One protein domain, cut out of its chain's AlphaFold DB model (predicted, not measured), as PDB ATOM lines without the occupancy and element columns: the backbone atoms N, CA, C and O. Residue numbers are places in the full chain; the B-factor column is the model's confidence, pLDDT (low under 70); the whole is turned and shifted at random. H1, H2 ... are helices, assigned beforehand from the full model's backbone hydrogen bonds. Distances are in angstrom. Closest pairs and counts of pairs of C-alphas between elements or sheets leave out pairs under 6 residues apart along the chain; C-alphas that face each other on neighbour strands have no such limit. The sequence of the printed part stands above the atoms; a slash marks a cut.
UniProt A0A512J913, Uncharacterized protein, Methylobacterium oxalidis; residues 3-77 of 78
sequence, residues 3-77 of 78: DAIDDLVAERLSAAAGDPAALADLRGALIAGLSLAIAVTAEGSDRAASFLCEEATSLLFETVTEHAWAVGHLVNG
ATOM      1  N   ASP A   3      88.321   8.467 -47.640       68.06
ATOM      2  CA  ASP A   3      88.801   7.346 -48.470       68.06
ATOM      3  C   ASP A   3      90.160   6.767 -48.028       68.06
ATOM      4  O   ASP A   3      90.354   5.561 -48.033       68.06
ATOM      5  N   ALA A   4      91.088   7.605 -47.552       76.56
ATOM      6  CA  ALA A   4      92.409   7.144 -47.113       76.56
ATOM      7  C   ALA A   4      92.379   6.326 -45.805       76.56
ATOM      8  O   ALA A   4      93.255   5.492 -45.579       76.56
ATOM      9  N   ILE A   5      91.407   6.585 -44.923       75.62
ATOM     10  CA  ILE A   5      91.219   5.804 -43.691       75.62
ATOM     11  C   ILE A   5      90.521   4.489 -44.030       75.62
ATOM     12  O   ILE A   5      90.935   3.442 -43.534       75.62
ATOM     13  N   ASP A   6      89.517   4.543 -44.904       80.06
ATOM     14  CA  ASP A   6      88.794   3.360 -45.366       80.06
ATOM     15  C   ASP A   6      89.745   2.379 -46.070       80.06
ATOM     16  O   ASP A   6      89.759   1.190 -45.739       80.06
ATOM     17  N   ASP A   7      90.627   2.882 -46.942       84.81
ATOM     18  CA  ASP A   7      91.661   2.092 -47.620       84.81
ATOM     19  C   ASP A   7      92.628   1.434 -46.623       84.81
ATOM     20  O   ASP A   7      92.938   0.246 -46.740       84.81
ATOM     21  N   LEU A   8      93.073   2.173 -45.601       83.31
ATOM     22  CA  LEU A   8      93.967   1.644 -44.570       83.31
ATOM     23  C   LEU A   8      93.288   0.542 -43.746       83.31
ATOM     24  O   LEU A   8      93.905  -0.480 -43.442       83.31
ATOM     25  N   VAL A   9      92.022   0.731 -43.365       83.31
ATOM     26  CA  VAL A   9      91.255  -0.279 -42.625       83.31
ATOM     27  C   VAL A   9      91.053  -1.524 -43.487       83.31
ATOM     28  O   VAL A   9      91.276  -2.635 -43.002       83.31
ATOM     29  N   ALA A  10      90.708  -1.357 -44.766       85.19
ATOM     30  CA  ALA A  10      90.555  -2.456 -45.713       85.19
ATOM     31  C   ALA A  10      91.866  -3.234 -45.912       85.19
ATOM     32  O   ALA A  10      91.860  -4.467 -45.873       85.19
ATOM     33  N   GLU A  11      92.999  -2.540 -46.044       89.69
ATOM     34  CA  GLU A  11      94.325  -3.156 -46.144       89.69
ATOM     35  C   GLU A  11      94.643  -3.992 -44.896       89.69
ATOM     36  O   GLU A  11      95.050  -5.151 -45.002       89.69
ATOM     37  N   ARG A  12      94.409  -3.443 -43.696       88.19
ATOM     38  CA  ARG A  12      94.679  -4.145 -42.430       88.19
ATOM     39  C   ARG A  12      93.757  -5.337 -42.212       88.19
ATOM     40  O   ARG A  12      94.230  -6.379 -41.762       88.19
ATOM     41  N   LEU A  13      92.478  -5.216 -42.565       87.94
ATOM     42  CA  LEU A  13      91.530  -6.330 -42.541       87.94
ATOM     43  C   LEU A  13      91.941  -7.429 -43.518       87.94
ATOM     44  O   LEU A  13      91.936  -8.601 -43.148       87.94
ATOM     45  N   SER A  14      92.345  -7.062 -44.737       88.81
ATOM     46  CA  SER A  14      92.830  -8.018 -45.734       88.81
ATOM     47  C   SER A  14      94.113  -8.714 -45.284       88.81
ATOM     48  O   SER A  14      94.268  -9.905 -45.532       88.81
ATOM     49  N   ALA A  15      95.029  -8.003 -44.625       87.50
ATOM     50  CA  ALA A  15      96.274  -8.576 -44.115       87.50
ATOM     51  C   ALA A  15      96.047  -9.533 -42.932       87.50
ATOM     52  O   ALA A  15      96.778 -10.508 -42.786       87.50
ATOM     53  N   ALA A  16      95.034  -9.269 -42.104       87.88
ATOM     54  CA  ALA A  16      94.628 -10.144 -41.005       87.88
ATOM     55  C   ALA A  16      93.679 -11.277 -41.452       87.88
ATOM     56  O   ALA A  16      93.359 -12.170 -40.665       87.88
ATOM     57  N   ALA A  17      93.206 -11.259 -42.702       85.31
ATOM     58  CA  ALA A  17      92.241 -12.228 -43.199       85.31
ATOM     59  C   ALA A  17      92.828 -13.648 -43.177       85.31
ATOM     60  O   ALA A  17      93.837 -13.940 -43.811       85.31
ATOM     61  N   GLY A  18      92.164 -14.548 -42.450       87.81
ATOM     62  CA  GLY A  18      92.600 -15.939 -42.290       87.81
ATOM     63  C   GLY A  18      93.447 -16.210 -41.043       87.81
ATOM     64  O   GLY A  18      93.686 -17.379 -40.748       87.81
ATOM     65  N   ASP A  19      93.822 -15.180 -40.276       93.12
ATOM     66  CA  ASP A  19      94.450 -15.321 -38.959       93.12
ATOM     67  C   ASP A  19      93.540 -14.735 -37.856       93.12
ATOM     68  O   ASP A  19      93.459 -13.516 -37.674       93.12
ATOM     69  N   PRO A  20      92.844 -15.592 -37.083       88.19
ATOM     70  CA  PRO A  20      91.972 -15.146 -36.000       88.19
ATOM     71  C   PRO A  20      92.680 -14.325 -34.916       88.19
ATOM     72  O   PRO A  20      92.040 -13.468 -34.306       88.19
ATOM     73  N   ALA A  21      93.970 -14.574 -34.658       91.00
ATOM     74  CA  ALA A  21      94.727 -13.819 -33.664       91.00
ATOM     75  C   ALA A  21      94.992 -12.394 -34.165       91.00
ATOM     76  O   ALA A  21      94.681 -11.433 -33.463       91.00
ATOM     77  N   ALA A  22      95.435 -12.250 -35.417       85.69
ATOM     78  CA  ALA A  22      95.628 -10.945 -36.046       85.69
ATOM     79  C   ALA A  22      94.325 -10.122 -36.112       85.69
ATOM     80  O   ALA A  22      94.338  -8.911 -35.892       85.69
ATOM     81  N   LEU A  23      93.180 -10.772 -36.357       87.62
ATOM     82  CA  LEU A  23      91.868 -10.113 -36.308       87.62
ATOM     83  C   LEU A  23      91.489  -9.660 -34.892       87.62
ATOM     84  O   LEU A  23      90.915  -8.581 -34.722       87.62
ATOM     85  N   ALA A  24      91.803 -10.460 -33.869       87.00
ATOM     86  CA  ALA A  24      91.572 -10.083 -32.477       87.00
ATOM     87  C   ALA A  24      92.432  -8.876 -32.067       87.00
ATOM     88  O   ALA A  24      91.914  -7.965 -31.415       87.00
ATOM     89  N   ASP A  25      93.691  -8.837 -32.505       89.94
ATOM     90  CA  ASP A  25      94.608  -7.718 -32.272       89.94
ATOM     91  C   ASP A  25      94.130  -6.446 -32.979       89.94
ATOM     92  O   ASP A  25      94.056  -5.382 -32.359       89.94
ATOM     93  N   LEU A  26      93.719  -6.551 -34.248       88.38
ATOM     94  CA  LEU A  26      93.157  -5.431 -35.005       88.38
ATOM     95  C   LEU A  26      91.901  -4.868 -34.324       88.38
ATOM     96  O   LEU A  26      91.776  -3.655 -34.155       88.38
ATOM     97  N   ARG A  27      90.996  -5.740 -33.862       89.31
ATOM     98  CA  ARG A  27      89.823  -5.331 -33.077       89.31
ATOM     99  C   ARG A  27      90.234  -4.608 -31.793       89.31
ATOM    100  O   ARG A  27      89.646  -3.580 -31.464       89.31
ATOM    101  N   GLY A  28      91.227  -5.126 -31.070       89.44
ATOM    102  CA  GLY A  28      91.754  -4.494 -29.860       89.44
ATOM    103  C   GLY A  28      92.300  -3.090 -30.126       89.44
ATOM    104  O   GLY A  28      91.974  -2.157 -29.392       89.44
ATOM    105  N   ALA A  29      93.060  -2.919 -31.210       89.56
ATOM    106  CA  ALA A  29      93.602  -1.626 -31.620       89.56
ATOM    107  C   ALA A  29      92.502  -0.608 -31.970       89.56
ATOM    108  O   ALA A  29      92.582   0.545 -31.548       89.56
ATOM    109  N   LEU A  30      91.453  -1.034 -32.685       88.31
ATOM    110  CA  LEU A  30      90.310  -0.177 -33.021       88.31
ATOM    111  C   LEU A  30      89.552   0.284 -31.768       88.31
ATOM    112  O   LEU A  30      89.254   1.471 -31.638       88.31
ATOM    113  N   ILE A  31      89.291  -0.628 -30.825       90.88
ATOM    114  CA  ILE A  31      88.637  -0.294 -29.550       90.88
ATOM    115  C   ILE A  31      89.485   0.712 -28.766       90.88
ATOM    116  O   ILE A  31      88.963   1.729 -28.318       90.88
ATOM    117  N   ALA A  32      90.794   0.470 -28.645       90.25
ATOM    118  CA  ALA A  32      91.697   1.376 -27.942       90.25
ATOM    119  C   ALA A  32      91.741   2.773 -28.587       90.25
ATOM    120  O   ALA A  32      91.699   3.778 -27.874       90.25
ATOM    121  N   GLY A  33      91.778   2.844 -29.921       90.06
ATOM    122  CA  GLY A  33      91.734   4.105 -30.664       90.06
ATOM    123  C   GLY A  33      90.442   4.886 -30.422       90.06
ATOM    124  O   GLY A  33      90.494   6.080 -30.123       90.06
ATOM    125  N   LEU A  34      89.290   4.209 -30.469       91.19
ATOM    126  CA  LEU A  34      87.990   4.809 -30.163       91.19
ATOM    127  C   LEU A  34      87.922   5.311 -28.713       91.19
ATOM    128  O   LEU A  34      87.526   6.451 -28.474       91.19
ATOM    129  N   SER A  35      88.358   4.500 -27.743       90.31
ATOM    130  CA  SER A  35      88.391   4.898 -26.331       90.31
ATOM    131  C   SER A  35      89.283   6.120 -26.096       90.31
ATOM    132  O   SER A  35      88.909   7.010 -25.331       90.31
ATOM    133  N   LEU A  36      90.432   6.204 -26.774       92.00
ATOM    134  CA  LEU A  36      91.317   7.365 -26.692       92.00
ATOM    135  C   LEU A  36      90.668   8.619 -27.290       92.00
ATOM    136  O   LEU A  36      90.729   9.680 -26.674       92.00
ATOM    137  N   ALA A  37      90.025   8.508 -28.456       92.19
ATOM    138  CA  ALA A  37      89.326   9.630 -29.081       92.19
ATOM    139  C   ALA A  37      88.210  10.181 -28.175       92.19
ATOM    140  O   ALA A  37      88.095  11.398 -28.009       92.19
ATOM    141  N   ILE A  38      87.442   9.297 -27.529       93.12
ATOM    142  CA  ILE A  38      86.420   9.676 -26.545       93.12
ATOM    143  C   ILE A  38      87.056  10.380 -25.347       93.12
ATOM    144  O   ILE A  38      86.604  11.457 -24.971       93.12
ATOM    145  N   ALA A  39      88.118   9.812 -24.772       91.56
ATOM    146  CA  ALA A  39      88.793  10.391 -23.614       91.56
ATOM    147  C   ALA A  39      89.339  11.801 -23.901       91.56
ATOM    148  O   ALA A  39      89.193  12.695 -23.068       91.56
ATOM    149  N   VAL A  40      89.921  12.012 -25.087       94.69
ATOM    150  CA  VAL A  40      90.399  13.329 -25.537       94.69
ATOM    151  C   VAL A  40      89.233  14.301 -25.721       94.69
ATOM    152  O   VAL A  40      89.304  15.428 -25.242       94.69
ATOM    153  N   THR A  41      88.148  13.862 -26.361       95.00
ATOM    154  CA  THR A  41      86.970  14.706 -26.637       95.00
ATOM    155  C   THR A  41      86.194  15.062 -25.367       95.00
ATOM    156  O   THR A  41      85.587  16.124 -25.281       95.00
ATOM    157  N   ALA A  42      86.212  14.189 -24.361       94.25
ATOM    158  CA  ALA A  42      85.528  14.403 -23.093       94.25
ATOM    159  C   ALA A  42      86.234  15.416 -22.175       94.25
ATOM    160  O   ALA A  42      85.639  15.822 -21.178       94.25
ATOM    161  N   GLU A  43      87.486  15.790 -22.466       92.75
ATOM    162  CA  GLU A  43      88.272  16.786 -21.716       92.75
ATOM    163  C   GLU A  43      88.289  16.547 -20.188       92.75
ATOM    164  O   GLU A  43      88.275  17.477 -19.382       92.75
ATOM    165  N   GLY A  44      88.303  15.277 -19.764       85.19
ATOM    166  CA  GLY A  44      88.302  14.892 -18.345       85.19
ATOM    167  C   GLY A  44      86.928  14.913 -17.661       85.19
ATOM    168  O   GLY A  44      86.851  14.734 -16.447       85.19
ATOM    169  N   SER A  45      85.839  15.114 -18.405       95.19
ATOM    170  CA  SER A  45      84.474  14.984 -17.894       95.19
ATOM    171  C   SER A  45      83.968  13.545 -18.005       95.19
ATOM    172  O   SER A  45      83.634  13.079 -19.094       95.19
ATOM    173  N   ASP A  46      83.809  12.868 -16.865       93.38
ATOM    174  CA  ASP A  46      83.246  11.509 -16.803       93.38
ATOM    175  C   ASP A  46      81.853  11.427 -17.444       93.38
ATOM    176  O   ASP A  46      81.513  10.460 -18.126       93.38
ATOM    177  N   ARG A  47      81.043  12.481 -17.278       94.94
ATOM    178  CA  ARG A  47      79.707  12.561 -17.880       94.94
ATOM    179  C   ARG A  47      79.778  12.667 -19.402       94.94
ATOM    180  O   ARG A  47      78.995  12.005 -20.080       94.94
ATOM    181  N   ALA A  48      80.679  13.494 -19.932       93.31
ATOM    182  CA  ALA A  48      80.855  13.617 -21.378       93.31
ATOM    183  C   ALA A  48      81.409  12.318 -21.977       93.31
ATOM    184  O   ALA A  48      80.913  11.867 -23.004       93.31
ATOM    185  N   ALA A  49      82.362  11.671 -21.300       92.25
ATOM    186  CA  ALA A  49      82.892  10.374 -21.711       92.25
ATOM    187  C   ALA A  49      81.795   9.300 -21.758       92.25
ATOM    188  O   ALA A  49      81.698   8.580 -22.746       92.25
ATOM    189  N   SER A  50      80.930   9.230 -20.736       93.88
ATOM    190  CA  SER A  50      79.796   8.295 -20.709       93.88
ATOM    191  C   SER A  50      78.842   8.524 -21.882       93.88
ATOM    192  O   SER A  50      78.509   7.578 -22.587       93.88
ATOM    193  N   PHE A  51      78.454   9.779 -22.130       96.25
ATOM    194  CA  PHE A  51      77.575  10.133 -23.245       96.25
ATOM    195  C   PHE A  51      78.188   9.755 -24.603       96.25
ATOM    196  O   PHE A  51      77.536   9.130 -25.432       96.25
ATOM    197  N   LEU A  52      79.466  10.072 -24.820       94.25
ATOM    198  CA  LEU A  52      80.167   9.743 -26.063       94.25
ATOM    199  C   LEU A  52      80.347   8.229 -26.253       94.25
ATOM    200  O   LEU A  52      80.267   7.744 -27.380       94.25
ATOM    201  N   CYS A  53      80.565   7.472 -25.174       93.44
ATOM    202  CA  CYS A  53      80.578   6.010 -25.218       93.44
ATOM    203  C   CYS A  53      79.216   5.436 -25.633       93.44
ATOM    204  O   CYS A  53      79.175   4.492 -26.425       93.44
ATOM    205  N   GLU A  54      78.116   5.985 -25.118       93.88
ATOM    206  CA  GLU A  54      76.757   5.579 -25.499       93.88
ATOM    207  C   GLU A  54      76.486   5.876 -26.979       93.88
ATOM    208  O   GLU A  54      76.087   4.972 -27.713       93.88
ATOM    209  N   GLU A  55      76.797   7.086 -27.449       94.19
ATOM    210  CA  GLU A  55      76.652   7.472 -28.860       94.19
ATOM    211  C   GLU A  55      77.485   6.577 -29.787       94.19
ATOM    212  O   GLU A  55      76.978   6.040 -30.773       94.19
ATOM    213  N   ALA A  56      78.758   6.343 -29.448       90.81
ATOM    214  CA  ALA A  56      79.626   5.465 -30.226       90.81
ATOM    215  C   ALA A  56      79.096   4.022 -30.269       90.81
ATOM    216  O   ALA A  56      79.178   3.359 -31.303       90.81
ATOM    217  N   THR A  57      78.525   3.539 -29.163       89.62
ATOM    218  CA  THR A  57      77.905   2.211 -29.096       89.62
ATOM    219  C   THR A  57      76.674   2.131 -29.996       89.62
ATOM    220  O   THR A  57      76.545   1.165 -30.748       89.62
ATOM    221  N   SER A  58      75.805   3.144 -29.972       90.00
ATOM    222  CA  SER A  58      74.625   3.223 -30.844       90.00
ATOM    223  C   SER A  58      75.018   3.193 -32.320       90.00
ATOM    224  O   SER A  58      74.528   2.342 -33.061       90.00
ATOM    225  N   LEU A  59      75.987   4.018 -32.727       88.00
ATOM    226  CA  LEU A  59      76.482   4.061 -34.108       88.00
ATOM    227  C   LEU A  59      77.086   2.724 -34.562       88.00
ATOM    228  O   LEU A  59      76.870   2.295 -35.698       88.00
ATOM    229  N   LEU A  60      77.821   2.035 -33.682       84.31
ATOM    230  CA  LEU A  60      78.344   0.698 -33.969       84.31
ATOM    231  C   LEU A  60      77.211  -0.310 -34.191       84.31
ATOM    232  O   LEU A  60      77.258  -1.076 -35.155       84.31
ATOM    233  N   PHE A  61      76.190  -0.314 -33.330       84.50
ATOM    234  CA  PHE A  61      75.043  -1.211 -33.480       84.50
ATOM    235  C   PHE A  61      74.241  -0.928 -34.749       84.50
ATOM    236  O   PHE A  61      73.871  -1.878 -35.441       84.50
ATOM    237  N   GLU A  62      73.996   0.339 -35.076       85.50
ATOM    238  CA  GLU A  62      73.322   0.744 -36.311       85.50
ATOM    239  C   GLU A  62      74.097   0.245 -37.535       85.50
ATOM    240  O   GLU A  62      73.556  -0.519 -38.335       85.50
ATOM    241  N   THR A  63      75.399   0.535 -37.600       81.50
ATOM    242  CA  THR A  63      76.273   0.124 -38.712       81.50
ATOM    243  C   THR A  63      76.310  -1.398 -38.891       81.50
ATOM    244  O   THR A  63      76.237  -1.909 -40.014       81.50
ATOM    245  N   VAL A  64      76.412  -2.150 -37.787       77.06
ATOM    246  CA  VAL A  64      76.408  -3.622 -37.814       77.06
ATOM    247  C   VAL A  64      75.047  -4.155 -38.251       77.06
ATOM    248  O   VAL A  64      74.995  -5.113 -39.020       77.06
ATOM    249  N   THR A  65      73.952  -3.551 -37.791       74.38
ATOM    250  CA  THR A  65      72.592  -3.975 -38.151       74.38
ATOM    251  C   THR A  65      72.329  -3.749 -39.636       74.38
ATOM    252  O   THR A  65      71.853  -4.664 -40.307       74.38
ATOM    253  N   GLU A  66      72.712  -2.591 -40.174       76.88
ATOM    254  CA  GLU A  66      72.622  -2.281 -41.603       76.88
ATOM    255  C   GLU A  66      73.412  -3.283 -42.455       76.88
ATOM    256  O   GLU A  66      72.887  -3.831 -43.429       76.88
ATOM    257  N   HIS A  67      74.645  -3.608 -42.052       71.25
ATOM    258  CA  HIS A  67      75.454  -4.614 -42.742       71.25
ATOM    259  C   HIS A  67      74.880  -6.030 -42.614       71.25
ATOM    260  O   HIS A  67      74.848  -6.774 -43.594       71.25
ATOM    261  N   ALA A  68      74.400  -6.419 -41.433       66.44
ATOM    262  CA  ALA A  68      73.791  -7.727 -41.212       66.44
ATOM    263  C   ALA A  68      72.514  -7.898 -42.046       66.44
ATOM    264  O   ALA A  68      72.277  -8.976 -42.593       66.44
ATOM    265  N   TRP A  69      71.716  -6.838 -42.198       59.69
ATOM    266  CA  TRP A  69      70.543  -6.824 -43.070       59.69
ATOM    267  C   TRP A  69      70.927  -6.903 -44.548       59.69
ATOM    268  O   TRP A  69      70.327  -7.686 -45.287       59.69
ATOM    269  N   ALA A  70      71.955  -6.166 -44.975       57.50
ATOM    270  CA  ALA A  70      72.471  -6.235 -46.340       57.50
ATOM    271  C   ALA A  70      72.966  -7.651 -46.694       57.50
ATOM    272  O   ALA A  70      72.610  -8.194 -47.741       57.50
ATOM    273  N   VAL A  71      73.709  -8.298 -45.793       59.16
ATOM    274  CA  VAL A  71      74.167  -9.687 -45.967       59.16
ATOM    275  C   VAL A  71      72.994 -10.671 -45.888       59.16
ATOM    276  O   VAL A  71      72.906 -11.586 -46.703       59.16
ATOM    277  N   GLY A  72      72.043 -10.471 -44.974       57.22
ATOM    278  CA  GLY A  72      70.849 -11.307 -44.839       57.22
ATOM    279  C   GLY A  72      69.954 -11.304 -46.084       57.22
ATOM    280  O   GLY A  72      69.446 -12.356 -46.469       57.22
ATOM    281  N   HIS A  73      69.811 -10.161 -46.763       53.25
ATOM    282  CA  HIS A  73      69.114 -10.065 -48.050       53.25
ATOM    283  C   HIS A  73      69.884 -10.723 -49.203       53.25
ATOM    284  O   HIS A  73      69.261 -11.328 -50.073       53.25
ATOM    285  N   LEU A  74      71.219 -10.666 -49.205       49.06
ATOM    286  CA  LEU A  74      72.050 -11.367 -50.195       49.06
ATOM    287  C   LEU A  74      72.003 -12.897 -50.025       49.06
ATOM    288  O   LEU A  74      72.118 -13.627 -51.007       49.06
ATOM    289  N   VAL A  75      71.807 -13.386 -48.796       50.62
ATOM    290  CA  VAL A  75      71.721 -14.823 -48.476       50.62
ATOM    291  C   VAL A  75      70.302 -15.383 -48.676       50.62
ATOM    292  O   VAL A  75      70.168 -16.509 -49.149       50.62
ATOM    293  N   ASN A  76      69.246 -14.611 -48.377       48.12
ATOM    294  CA  ASN A  76      67.837 -15.026 -48.526       48.12
ATOM    295  C   ASN A  76      67.179 -14.616 -49.859       48.12
ATOM    296  O   ASN A  76      66.013 -14.924 -50.082       48.12
ATOM    297  N   GLY A  77      67.889 -13.909 -50.742       45.12
ATOM    298  CA  GLY A  77      67.402 -13.492 -52.064       45.12
ATOM    299  C   GLY A  77      67.577 -14.528 -53.184       45.12
ATOM    300  O   GLY A  77      67.565 -14.141 -54.353       45.12
TER     301      GLY A  77
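Overview. This is residues 3 to 77 of the 78 residues of an uncharacterized protein of Methylobacterium oxalidis (UniProt A0A512J913). Three helices make an open zigzag: H2 and H3 meet near their ends as a V, and the shorter H1 folds back at H2's other end. Residues 3 to 8 and 57 to 77 stick out. The printed part has 75 residues, all helix in class, and is loose: radius of gyration of the C-alphas 15.5 A, spans 46 by 28 by 25 A.

Arrangement. Start with H1, residues 3 to 16, and H2, residues 20 to 41, a helical hairpin at a shallow tilt of 33 degrees, only just short of steep; they touch, closest at the C-alphas of Ala 16 and Ala 22, 5.1 A. Next, H3, residues 46 to 76, makes a hairpin with H2 at a steep tilt of 40 degrees; they touch, closest at the C-alphas of Ile 38 and Ala 49, 6.0 A. H1 and H3 are apart. Each helix has every O i to N i+4 pair within hydrogen-bond range.

Along the chain. Find C-alpha 3 at (88.801, 7.346, -48.470); H1 runs 19.9 A, H2 31.7 A, and H3 44.1 A to C-alpha 76 at (67.837, -15.026, -48.526).

Size, cuts and confidence. The printed part has no cut, and both links are tight. Residues 3 and 68 to 77 have pLDDT under 70.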